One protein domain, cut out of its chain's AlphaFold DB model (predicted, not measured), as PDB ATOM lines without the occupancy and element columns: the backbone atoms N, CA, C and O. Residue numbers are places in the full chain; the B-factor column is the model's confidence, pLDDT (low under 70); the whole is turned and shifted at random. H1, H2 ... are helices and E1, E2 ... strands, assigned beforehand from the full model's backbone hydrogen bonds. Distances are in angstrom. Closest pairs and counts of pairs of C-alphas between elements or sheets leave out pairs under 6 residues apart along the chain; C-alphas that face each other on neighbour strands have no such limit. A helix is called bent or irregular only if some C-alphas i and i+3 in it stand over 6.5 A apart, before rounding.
ATOM      1  N   LYS A   5       9.839  37.181  16.305       87.94
ATOM      2  CA  LYS A   5       9.267  38.363  15.632       87.94
ATOM      3  C   LYS A   5      10.180  39.592  15.721       87.94
ATOM      4  O   LYS A   5      10.300  40.338  14.751       87.94
ATOM      5  N   GLU A   6      10.832  39.817  16.862       85.88
ATOM      6  CA  GLU A   6      11.794  40.915  17.009       85.88
ATOM      7  C   GLU A   6      13.040  40.687  16.159       85.88
ATOM      8  O   GLU A   6      13.459  41.596  15.444       85.88
ATOM      9  N   ILE A   7      13.592  39.472  16.172       88.00
ATOM     10  CA  ILE A   7      14.760  39.125  15.353       88.00
ATOM     11  C   ILE A   7      14.462  39.384  13.870       88.00
ATOM     12  O   ILE A   7      15.245  40.045  13.193       88.00
ATOM     13  N   GLU A   8      13.303  38.952  13.371       89.12
ATOM     14  CA  GLU A   8      12.893  39.191  11.981       89.12
ATOM     15  C   GLU A   8      12.707  40.675  11.651       89.12
ATOM     16  O   GLU A   8      13.119  41.135  10.584       89.12
ATOM     17  N   LYS A   9      12.120  41.453  12.568       89.44
ATOM     18  CA  LYS A   9      11.971  42.904  12.397       89.44
ATOM     19  C   LYS A   9      13.333  43.581  12.246       89.44
ATOM     20  O   LYS A   9      13.512  44.421  11.364       89.44
ATOM     21  N   HIS A  10      14.290  43.207  13.087       87.94
ATOM     22  CA  HIS A  10      15.650  43.730  13.035       87.94
ATOM     23  C   HIS A  10      16.406  43.256  11.793       87.94
ATOM     24  O   HIS A  10      17.103  44.060  11.175       87.94
ATOM     25  N   LEU A  11      16.210  42.003  11.378       90.31
ATOM     26  CA  LEU A  11      16.793  41.446  10.160       90.31
ATOM     27  C   LEU A  11      16.335  42.215   8.919       90.31
ATOM     28  O   LEU A  11      17.167  42.615   8.111       90.31
ATOM     29  N   LYS A  12      15.035  42.515   8.799       89.69
ATOM     30  CA  LYS A  12      14.507  43.333   7.692       89.69
ATOM     31  C   LYS A  12      15.142  44.724   7.644       89.69
ATOM     32  O   LYS A  12      15.479  45.205   6.566       89.69
ATOM     33  N   ILE A  13      15.324  45.369   8.800       87.50
ATOM     34  CA  ILE A  13      16.004  46.672   8.876       87.50
ATOM     35  C   ILE A  13      17.463  46.530   8.439       87.50
ATOM     36  O   ILE A  13      17.939  47.342   7.650       87.50
ATOM     37  N   ALA A  14      18.156  45.498   8.920       88.25
ATOM     38  CA  ALA A  14      19.557  45.271   8.605       88.25
ATOM     39  C   ALA A  14      19.779  45.011   7.112       88.25
ATOM     40  O   ALA A  14      20.631  45.652   6.508       88.25
ATOM     41  N   LEU A  15      18.961  44.157   6.493       89.88
ATOM     42  CA  LEU A  15      19.015  43.897   5.053       89.88
ATOM     43  C   LEU A  15      18.727  45.162   4.234       89.88
ATOM     44  O   LEU A  15      19.418  45.423   3.255       89.88
ATOM     45  N   LYS A  16      17.783  46.006   4.671       89.25
ATOM     46  CA  LYS A  16      17.530  47.305   4.027       89.25
ATOM     47  C   LYS A  16      18.716  48.272   4.155       89.25
ATOM     48  O   LYS A  16      18.960  49.046   3.237       89.25
ATOM     49  N   GLU A  17      19.431  48.252   5.281       86.88
ATOM     50  CA  GLU A  17      20.644  49.061   5.493       86.88
ATOM     51  C   GLU A  17      21.845  48.551   4.676       86.88
ATOM     52  O   GLU A  17      22.710  49.347   4.321       86.88
ATOM     53  N   ILE A  18      21.909  47.247   4.391       87.56
ATOM     54  CA  ILE A  18      22.962  46.617   3.576       87.56
ATOM     55  C   ILE A  18      22.705  46.830   2.081       87.56
ATOM     56  O   ILE A  18      23.638  47.094   1.328       87.56
ATOM     57  N   GLY A  19      21.446  46.740   1.650       87.81
ATOM     58  CA  GLY A  19      21.087  46.795   0.239       87.81
ATOM     59  C   GLY A  19      21.434  45.492  -0.484       87.81
ATOM     60  O   GLY A  19      21.126  44.402  -0.004       87.81
ATOM     61  N   GLU A  20      22.041  45.606  -1.663       90.88
ATOM     62  CA  GLU A  20      22.348  44.464  -2.524       90.88
ATOM     63  C   GLU A  20      23.588  43.698  -2.031       90.88
ATOM     64  O   GLU A  20      24.673  44.265  -1.866       90.88
ATOM     65  N   ILE A  21      23.441  42.389  -1.821       90.56
ATOM     66  CA  ILE A  21      24.539  41.503  -1.429       90.56
ATOM     67  C   ILE A  21      25.350  41.181  -2.687       90.56
ATOM     68  O   ILE A  21      24.883  40.458  -3.562       90.56
ATOM     69  N   LYS A  22      26.571  41.721  -2.779       91.31
ATOM     70  CA  LYS A  22      27.498  41.509  -3.907       91.31
ATOM     71  C   LYS A  22      28.743  40.743  -3.458       91.31
ATOM     72  O   LYS A  22      29.738  41.387  -3.109       91.31
ATOM     73  N   PRO A  23      28.711  39.398  -3.447       92.19
ATOM     74  CA  PRO A  23      29.885  38.594  -3.139       92.19
ATOM     75  C   PRO A  23      31.022  38.887  -4.116       92.19
ATOM     76  O   PRO A  23      30.803  39.109  -5.311       92.19
ATOM     77  N   ARG A  24      32.253  38.872  -3.613       91.88
ATOM     78  CA  ARG A  24      33.470  39.008  -4.411       91.88
ATOM     79  C   ARG A  24      34.286  37.737  -4.274       91.88
ATOM     80  O   ARG A  24      34.470  37.247  -3.166       91.88
ATOM     81  N   PHE A  25      34.779  37.225  -5.395       91.25
ATOM     82  CA  PHE A  25      35.652  36.061  -5.376       91.25
ATOM     83  C   PHE A  25      37.003  36.448  -4.786       91.25
ATOM     84  O   PHE A  25      37.652  37.383  -5.269       91.25
ATOM     85  N   ASN A  26      37.416  35.740  -3.746       91.44
ATOM     86  CA  ASN A  26      38.707  35.920  -3.124       91.44
ATOM     87  C   ASN A  26      39.670  34.831  -3.600       91.44
ATOM     88  O   ASN A  26      39.614  33.690  -3.151       91.44
ATOM     89  N   ARG A  27      40.606  35.209  -4.476       89.94
ATOM     90  CA  ARG A  27      41.596  34.283  -5.048       89.94
ATOM     91  C   ARG A  27      42.535  33.658  -4.013       89.94
ATOM     92  O   ARG A  27      43.083  32.605  -4.299       89.94
ATOM     93  N   SER A  28      42.741  34.284  -2.850       88.94
ATOM     94  CA  SER A  28      43.642  33.734  -1.826       88.94
ATOM     95  C   SER A  28      43.029  32.564  -1.060       88.94
ATOM     96  O   SER A  28      43.762  31.726  -0.557       88.94
ATOM     97  N   VAL A  29      41.700  32.548  -0.937       85.50
ATOM     98  CA  VAL A  29      40.950  31.508  -0.212       85.50
ATOM     99  C   VAL A  29      40.270  30.547  -1.192       85.50
ATOM    100  O   VAL A  29      39.968  29.423  -0.832       85.50
ATOM    101  N   GLY A  30      40.084  30.956  -2.452       89.94
ATOM    102  CA  GLY A  30      39.410  30.148  -3.469       89.94
ATOM    103  C   GLY A  30      37.884  30.209  -3.391       89.94
ATOM    104  O   GLY A  30      37.219  29.420  -4.047       89.94
ATOM    105  N   GLU A  31      37.327  31.164  -2.642       93.88
ATOM    106  CA  GLU A  31      35.902  31.213  -2.301       93.88
ATOM    107  C   GLU A  31      35.262  32.563  -2.647       93.88
ATOM    108  O   GLU A  31      35.919  33.611  -2.716       93.88
ATOM    109  N   TRP A  32      33.943  32.564  -2.828       93.56
ATOM    110  CA  TRP A  32      33.141  33.783  -2.852       93.56
ATOM    111  C   TRP A  32      32.931  34.285  -1.436       93.56
ATOM    112  O   TRP A  32      32.470  33.553  -0.574       93.56
ATOM    113  N   ILE A  33      33.222  35.561  -1.203       93.00
ATOM    114  CA  ILE A  33      33.105  36.162   0.120       93.00
ATOM    115  C   ILE A  33      32.239  37.409   0.039       93.00
ATOM    116  O   ILE A  33      32.403  38.256  -0.848       93.00
ATOM    117  N   PHE A  34      31.338  37.568   1.003       93.94
ATOM    118  CA  PHE A  34      30.654  38.829   1.240       93.94
ATOM    119  C   PHE A  34      30.917  39.335   2.656       93.94
ATOM    120  O   PHE A  34      30.714  38.627   3.641       93.94
ATOM    121  N   LYS A  35      31.330  40.602   2.737       91.06
ATOM    122  CA  LYS A  35      31.487  41.350   3.983       91.06
ATOM    123  C   LYS A  35      30.909  42.744   3.819       91.06
ATOM    124  O   LYS A  35      31.078  43.371   2.770       91.06
ATOM    125  N   HIS A  36      30.276  43.253   4.867       88.50
ATOM    126  CA  HIS A  36      29.713  44.597   4.864       88.50
ATOM    127  C   HIS A  36      30.389  45.483   5.913       88.50
ATOM    128  O   HIS A  36      30.686  45.051   7.018       88.50
ATOM    129  N   SER A  37      30.600  46.766   5.615       84.06
ATOM    130  CA  SER A  37      31.244  47.692   6.567       84.06
ATOM    131  C   SER A  37      30.385  47.974   7.807       84.06
ATOM    132  O   SER A  37      30.898  48.348   8.865       84.06
ATOM    133  N   LEU A  38      29.062  47.824   7.680       82.12
ATOM    134  CA  LEU A  38      28.121  48.095   8.770       82.12
ATOM    135  C   LEU A  38      27.985  46.945   9.770       82.12
ATOM    136  O   LEU A  38      27.647  47.212  10.925       82.12
ATOM    137  N   TYR A  39      28.250  45.713   9.334       84.88
ATOM    138  CA  TYR A  39      27.991  44.492  10.089       84.88
ATOM    139  C   TYR A  39      29.249  43.624  10.108       84.88
ATOM    140  O   TYR A  39      29.768  43.313   9.043       84.88
ATOM    141  N   PRO A  40      29.739  43.209  11.285       86.19
ATOM    142  CA  PRO A  40      30.929  42.380  11.431       86.19
ATOM    143  C   PRO A  40      30.586  40.905  11.173       86.19
ATOM    144  O   PRO A  40      30.906  40.044  11.981       86.19
ATOM    145  N   VAL A  41      29.866  40.648  10.083       88.31
ATOM    146  CA  VAL A  41      29.466  39.322   9.622       88.31
ATOM    147  C   VAL A  41      30.107  39.127   8.257       88.31
ATOM    148  O   VAL A  41      30.017  40.000   7.388       88.31
ATOM    149  N   GLU A  42      30.769  37.993   8.094       89.31
ATOM    150  CA  GLU A  42      31.423  37.578   6.862       89.31
ATOM    151  C   GLU A  42      30.902  36.189   6.505       89.31
ATOM    152  O   GLU A  42      30.733  35.347   7.385       89.31
ATOM    153  N   CYS A  43      30.584  35.981   5.231       91.62
ATOM    154  CA  CYS A  43      30.121  34.697   4.717       91.62
ATOM    155  C   CYS A  43      30.976  34.327   3.508       91.62
ATOM    156  O   CYS A  43      31.051  35.116   2.560       91.62
ATOM    157  N   GLY A  44      31.604  33.153   3.578       90.88
ATOM    158  CA  GLY A  44      32.263  32.468   2.466       90.88
ATOM    159  C   GLY A  44      31.334  31.434   1.824       90.88
ATOM    160  O   GLY A  44      30.303  31.092   2.411       90.88
ATOM    161  N   GLY A  45      31.673  30.969   0.626       91.00
ATOM    162  CA  GLY A  45      30.969  29.898  -0.078       91.00
ATOM    163  C   GLY A  45      31.591  29.597  -1.439       91.00
ATOM    164  O   GLY A  45      32.302  30.430  -2.010       91.00
ATOM    165  N   ASP A  46      31.282  28.427  -1.988       90.06
ATOM    166  CA  ASP A  46      31.854  27.961  -3.257       90.06
ATOM    167  C   ASP A  46      31.242  28.701  -4.454       90.06
ATOM    168  O   ASP A  46      31.863  28.866  -5.508       90.06
ATOM    169  N   THR A  47      30.021  29.217  -4.284       92.31
ATOM    170  CA  THR A  47      29.275  29.934  -5.324       92.31
ATOM    171  C   THR A  47      28.737  31.283  -4.842       92.31
ATOM    172  O   THR A  47      28.471  31.504  -3.661       92.31
ATOM    173  N   LYS A  48      28.513  32.216  -5.780       90.62
ATOM    174  CA  LYS A  48      27.872  33.513  -5.479       90.62
ATOM    175  C   LYS A  48      26.494  33.342  -4.842       90.62
ATOM    176  O   LYS A  48      26.148  34.066  -3.912       90.62
ATOM    177  N   GLU A  49      25.696  32.434  -5.395       91.38
ATOM    178  CA  GLU A  49      24.303  32.208  -5.004       91.38
ATOM    179  C   GLU A  49      24.206  31.663  -3.584       91.38
ATOM    180  O   GLU A  49      23.364  32.108  -2.803       91.38
ATOM    181  N   GLU A  50      25.123  30.767  -3.227       92.06
ATOM    182  CA  GLU A  50      25.249  30.251  -1.874       92.06
ATOM    183  C   GLU A  50      25.509  31.372  -0.866       92.06
ATOM    184  O   GLU A  50      24.786  31.489   0.123       92.06
ATOM    185  N   VAL A  51      26.468  32.263  -1.141       91.44
ATOM    186  CA  VAL A  51      26.777  33.389  -0.245       91.44
ATOM    187  C   VAL A  51      25.575  34.326  -0.095       91.44
ATOM    188  O   VAL A  51      25.275  34.778   1.010       91.44
ATOM    189  N   ILE A  52      24.847  34.598  -1.182       91.62
ATOM    190  CA  ILE A  52      23.640  35.441  -1.149       91.62
ATOM    191  C   ILE A  52      22.541  34.797  -0.294       91.62
ATOM    192  O   ILE A  52      21.859  35.499   0.456       91.62
ATOM    193  N   LYS A  53      22.380  33.472  -0.375       93.19
ATOM    194  CA  LYS A  53      21.377  32.721   0.389       93.19
ATOM    195  C   LYS A  53      21.752  32.570   1.865       93.19
ATOM    196  O   LYS A  53      20.880  32.686   2.727       93.19
ATOM    197  N   ASN A  54      23.031  32.346   2.156       93.25
ATOM    198  CA  ASN A  54      23.520  32.031   3.497       93.25
ATOM    199  C   ASN A  54      23.786  33.280   4.341       93.25
ATOM    200  O   ASN A  54      23.525  33.273   5.543       93.25
ATOM    201  N   TYR A  55      24.234  34.385   3.744       92.12
ATOM    202  CA  TYR A  55      24.560  35.601   4.496       92.12
ATOM    203  C   TYR A  55      23.407  36.131   5.384       92.12
ATOM    204  O   TYR A  55      23.660  36.479   6.542       92.12
ATOM    205  N   PRO A  56      22.133  36.156   4.937       92.25
ATOM    206  CA  PRO A  56      21.006  36.512   5.802       92.25
ATOM    207  C   PRO A  56      20.841  35.612   7.037       92.25
ATOM    208  O   PRO A  56      20.340  36.091   8.056       92.25
ATOM    209  N   LEU A  57      21.249  34.338   6.972       93.12
ATOM    210  CA  LEU A  57      21.188  33.401   8.099       93.12
ATOM    211  C   LEU A  57      22.217  33.779   9.168       93.12
ATOM    212  O   LEU A  57      21.843  33.996  10.318       93.12
ATOM    213  N   TYR A  58      23.471  34.003   8.771       91.31
ATOM    214  CA  TYR A  58      24.518  34.478   9.682       91.31
ATOM    215  C   TYR A  58      24.184  35.849  10.286       91.31
ATOM    216  O   TYR A  58      24.383  36.106  11.475       91.31
ATOM    217  N   LEU A  59      23.597  36.746   9.488       91.12
ATOM    218  CA  LEU A  59      23.145  38.046   9.979       91.12
ATOM    219  C   LEU A  59      22.026  37.911  11.026       91.12
ATOM    220  O   LEU A  59      21.971  38.692  11.978       91.12
ATOM    221  N   LYS A  60      21.138  36.925  10.867       91.56
ATOM    222  CA  LYS A  60      20.070  36.625  11.828       91.56
ATOM    223  C   LYS A  60      20.638  36.155  13.167       91.56
ATOM    224  O   LYS A  60      20.153  36.613  14.201       91.56
ATOM    225  N   GLU A  61      21.658  35.303  13.150       90.56
ATOM    226  CA  GLU A  61      22.355  34.839  14.358       90.56
ATOM    227  C   GLU A  61      23.019  36.001  15.094       90.56
ATOM    228  O   GLU A  61      22.741  36.223  16.273       90.56
ATOM    229  N   PHE A  62      23.769  36.840  14.372       89.88
ATOM    230  CA  PHE A  62      24.364  38.053  14.933       89.88
ATOM    231  C   PHE A  62      23.315  38.960  15.605       89.88
ATOM    232  O   PHE A  62      23.522  39.477  16.706       89.88
ATOM    233  N   ILE A  63      22.160  39.161  14.963       88.56
ATOM    234  CA  ILE A  63      21.061  39.958  15.526       88.56
ATOM    235  C   ILE A  63      20.478  39.295  16.778       88.56
ATOM    236  O   ILE A  63      20.164  39.996  17.743       88.56
ATOM    237  N   ALA A  64      20.338  37.970  16.790       89.75
ATOM    238  CA  ALA A  64      19.844  37.235  17.948       89.75
ATOM    239  C   ALA A  64      20.794  37.377  19.148       89.75
ATOM    240  O   ALA A  64      20.351  37.773  20.230       89.75
ATOM    241  N   GLU A  65      22.096  37.154  18.953       88.75
ATOM    242  CA  GLU A  65      23.122  37.360  19.986       88.75
ATOM    243  C   GLU A  65      23.098  38.791  20.522       88.75
ATOM    244  O   GLU A  65      23.143  39.036  21.732       88.75
ATOM    245  N   ARG A  66      22.938  39.758  19.618       85.12
ATOM    246  CA  ARG A  66      22.867  41.173  19.961       85.12
ATOM    247  C   ARG A  66      21.663  41.550  20.807       85.12
ATOM    248  O   ARG A  66      21.765  42.363  21.735       85.12
ATOM    249  N   LEU A  67      20.485  41.051  20.448       84.88
ATOM    250  CA  LEU A  67      19.259  41.340  21.187       84.88
ATOM    251  C   LEU A  67      19.286  40.671  22.564       84.88
ATOM    252  O   LEU A  67      18.815  41.271  23.524       84.88
ATOM    253  N   ASN A  68      19.939  39.513  22.674       86.19
ATOM    254  CA  ASN A  68      20.168  38.812  23.936       86.19
ATOM    255  C   ASN A  68      21.317  39.387  24.785       86.19
ATOM    256  O   ASN A  68      21.567  38.863  25.860       86.19
ATOM    257  N   ALA A  69      21.981  40.462  24.339       82.44
ATOM    258  CA  ALA A  69      23.130  41.076  25.017       82.44
ATOM    259  C   ALA A  69      24.344  40.140  25.199       82.44
ATOM    260  O   ALA A  69      25.171  40.366  26.076       82.44
ATOM    261  N   ASN A  70      24.490  39.148  24.314       85.69
ATOM    262  CA  ASN A  70      25.583  38.170  24.332       85.69
ATOM    263  C   ASN A  70      26.757  38.551  23.415       85.69
ATOM    264  O   ASN A  70      27.739  37.821  23.320       85.69
ATOM    265  N   LEU A  71      26.680  39.693  22.728       82.94
ATOM    266  CA  LEU A  71      27.774  40.171  21.889       82.94
ATOM    267  C   LEU A  71      28.959  40.659  22.722       82.94
ATOM    268  O   LEU A  71      28.801  41.381  23.707       82.94
ATOM    269  N   ASN A  72      30.166  40.379  22.227       84.62
ATOM    270  CA  ASN A  72      31.392  40.961  22.762       84.62
ATOM    271  C   ASN A  72      31.279  42.507  22.811       84.62
ATOM    272  O   ASN A  72      30.931  43.122  21.793       84.62
ATOM    273  N   PRO A  73      31.639  43.166  23.933       82.62
ATOM    274  CA  PRO A  73      31.572  44.622  24.077       82.62
ATOM    275  C   PRO A  73      32.256  45.411  22.951       82.62
ATOM    276  O   PRO A  73      31.780  46.480  22.556       82.62
ATOM    277  N   ARG A  74      33.362  44.895  22.391       83.00
ATOM    278  CA  ARG A  74      34.057  45.535  21.258       83.00
ATOM    279  C   ARG A  74      33.190  45.537  19.997       83.00
ATOM    280  O   ARG A  74      33.133  46.546  19.290       83.00
ATOM    281  N   THR A  75      32.506  44.431  19.735       80.75
ATOM    282  CA  THR A  75      31.607  44.254  18.592       80.75
ATOM    283  C   THR A  75      30.338  45.086  18.764       80.75
ATOM    284  O   THR A  75      29.934  45.785  17.831       80.75
ATOM    285  N   GLU A  76      29.769  45.123  19.973       80.19
ATOM    286  CA  GLU A  76      28.623  45.985  20.286       80.19
ATOM    287  C   GLU A  76      28.980  47.469  20.112       80.19
ATOM    288  O   GLU A  76      28.232  48.213  19.481       80.19
ATOM    289  N   LYS A  77      30.164  47.909  20.564       79.94
ATOM    290  CA  LYS A  77      30.633  49.293  20.364       79.94
ATOM    291  C   LYS A  77      30.755  49.660  18.881       79.94
ATOM    292  O   LYS A  77      30.328  50.748  18.501       79.94
ATOM    293  N   LYS A  78      31.303  48.768  18.043       77.12
ATOM    294  CA  LYS A  78      31.435  48.984  16.586       77.12
ATOM    295  C   LYS A  78      30.084  49.053  15.867       77.12
ATOM    296  O   LYS A  78      29.952  49.759  14.870       77.12
ATOM    297  N   THR A  79      29.087  48.329  16.368       75.38
ATOM    298  CA  THR A  79      27.768  48.185  15.727       75.38
ATOM    299  C   THR A  79      26.666  48.998  16.403       75.38
ATOM    300  O   THR A  79      25.503  48.957  15.988       75.38
ATOM    301  N   ARG A  80      27.002  49.768  17.443       71.88
ATOM    302  CA  ARG A  80      26.071  50.566  18.246       71.88
ATOM    303  C   ARG A  80      25.212  51.481  17.358       71.88
ATOM    304  O   ARG A  80      25.733  52.336  16.648       71.88
TER     305      ARG A  80
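AT A GLANCE: This is residues 5 to 80 of the 127 residues of an uncharacterized protein of Chlamydiae bacterium (UniProt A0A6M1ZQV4). A small antiparallel sheet of three strands has one long helix, H2, packed on one of its faces, and no named helix covers its other face. H2 makes its contacts with the sheet through residues 48 to 59 and runs on past it; H1 packs on H2 at a steep angle, and short H3 follows after H2's far end. The printed part has 76 residues with three named helices and three named strands, along the chain H1 E1 E2 E3 H2 H3; the sheet's order is E1, E2, E3 and the class is mixed, helices and strands. The whole is compact, with a radius of gyration of the C-alphas of 12.9 A and spans of 35 by 25 by 16 A.

HOW THE PARTS SIT: Look first at E1, residues 24 to 26, E2, residues 31 to 35, and E3, residues 42 to 45: they form a meander, each strand the antiparallel neighbour of the one before. In the hairpin of E1 and E2, find N 24 and O 33, 2.8 A apart and within hydrogen-bond range. In the hairpin of E2 and E3, N 32 and O 45 are within that range at 2.8 A. H2, residues 48 to 67, is on the sheet at a height of 6.0 A, over E3 and only just over E2, where 3 of its C-alphas fall. On the local plane it stands at 33 degrees to E3, only just slantwise to the strands. The closest C-alphas of E3 and H2 are those of Gly 45 and Val 51, 5.5 A apart. H2 has a kink of 26 degrees near residue 55 and is only just irregular: C-alphas 53 and 56 are 6.6 A apart. H1, residues 5 to 18, is not on the sheet but touches H2 at a steep tilt of 53 degrees, opposite ways; their closest C-alphas, of Ile 7 and Ala 64, are 6.0 A apart. H3, residues 73 to 79, is close to H2 but not clearly touching, with the C-alphas of Arg 66 and Glu 76 closest at 7.5 A; it is apart from H1. Each O i to N i+4 pair in H1 and H3 is within hydrogen-bond range, and 14 of 16 in H2.

IN THESE COORDINATES: Find C-alpha 31 at (35.902, 31.213, -2.301); from there E2 runs 12.7 A, beside E3 of 10.4 A and E1 of 6.2 A. H2 begins at C-alpha 48, (27.872, 33.513, -5.479), and measures 29.1 A. H1 runs 20.0 A from C-alpha 5 at (9.267, 38.363, 15.632). H3, of 9.8 A, ends at C-alpha 79, (27.768, 48.185, 15.727).

THE WHOLE: The C-alphas farthest apart, of Lys 5 and Ser 28, are 38.8 A apart. The printed part has no cut; the link E2 to E3 is short and the other links are tight. The mean pLDDT of the printed part is 88.3, and no printed residue is under 70.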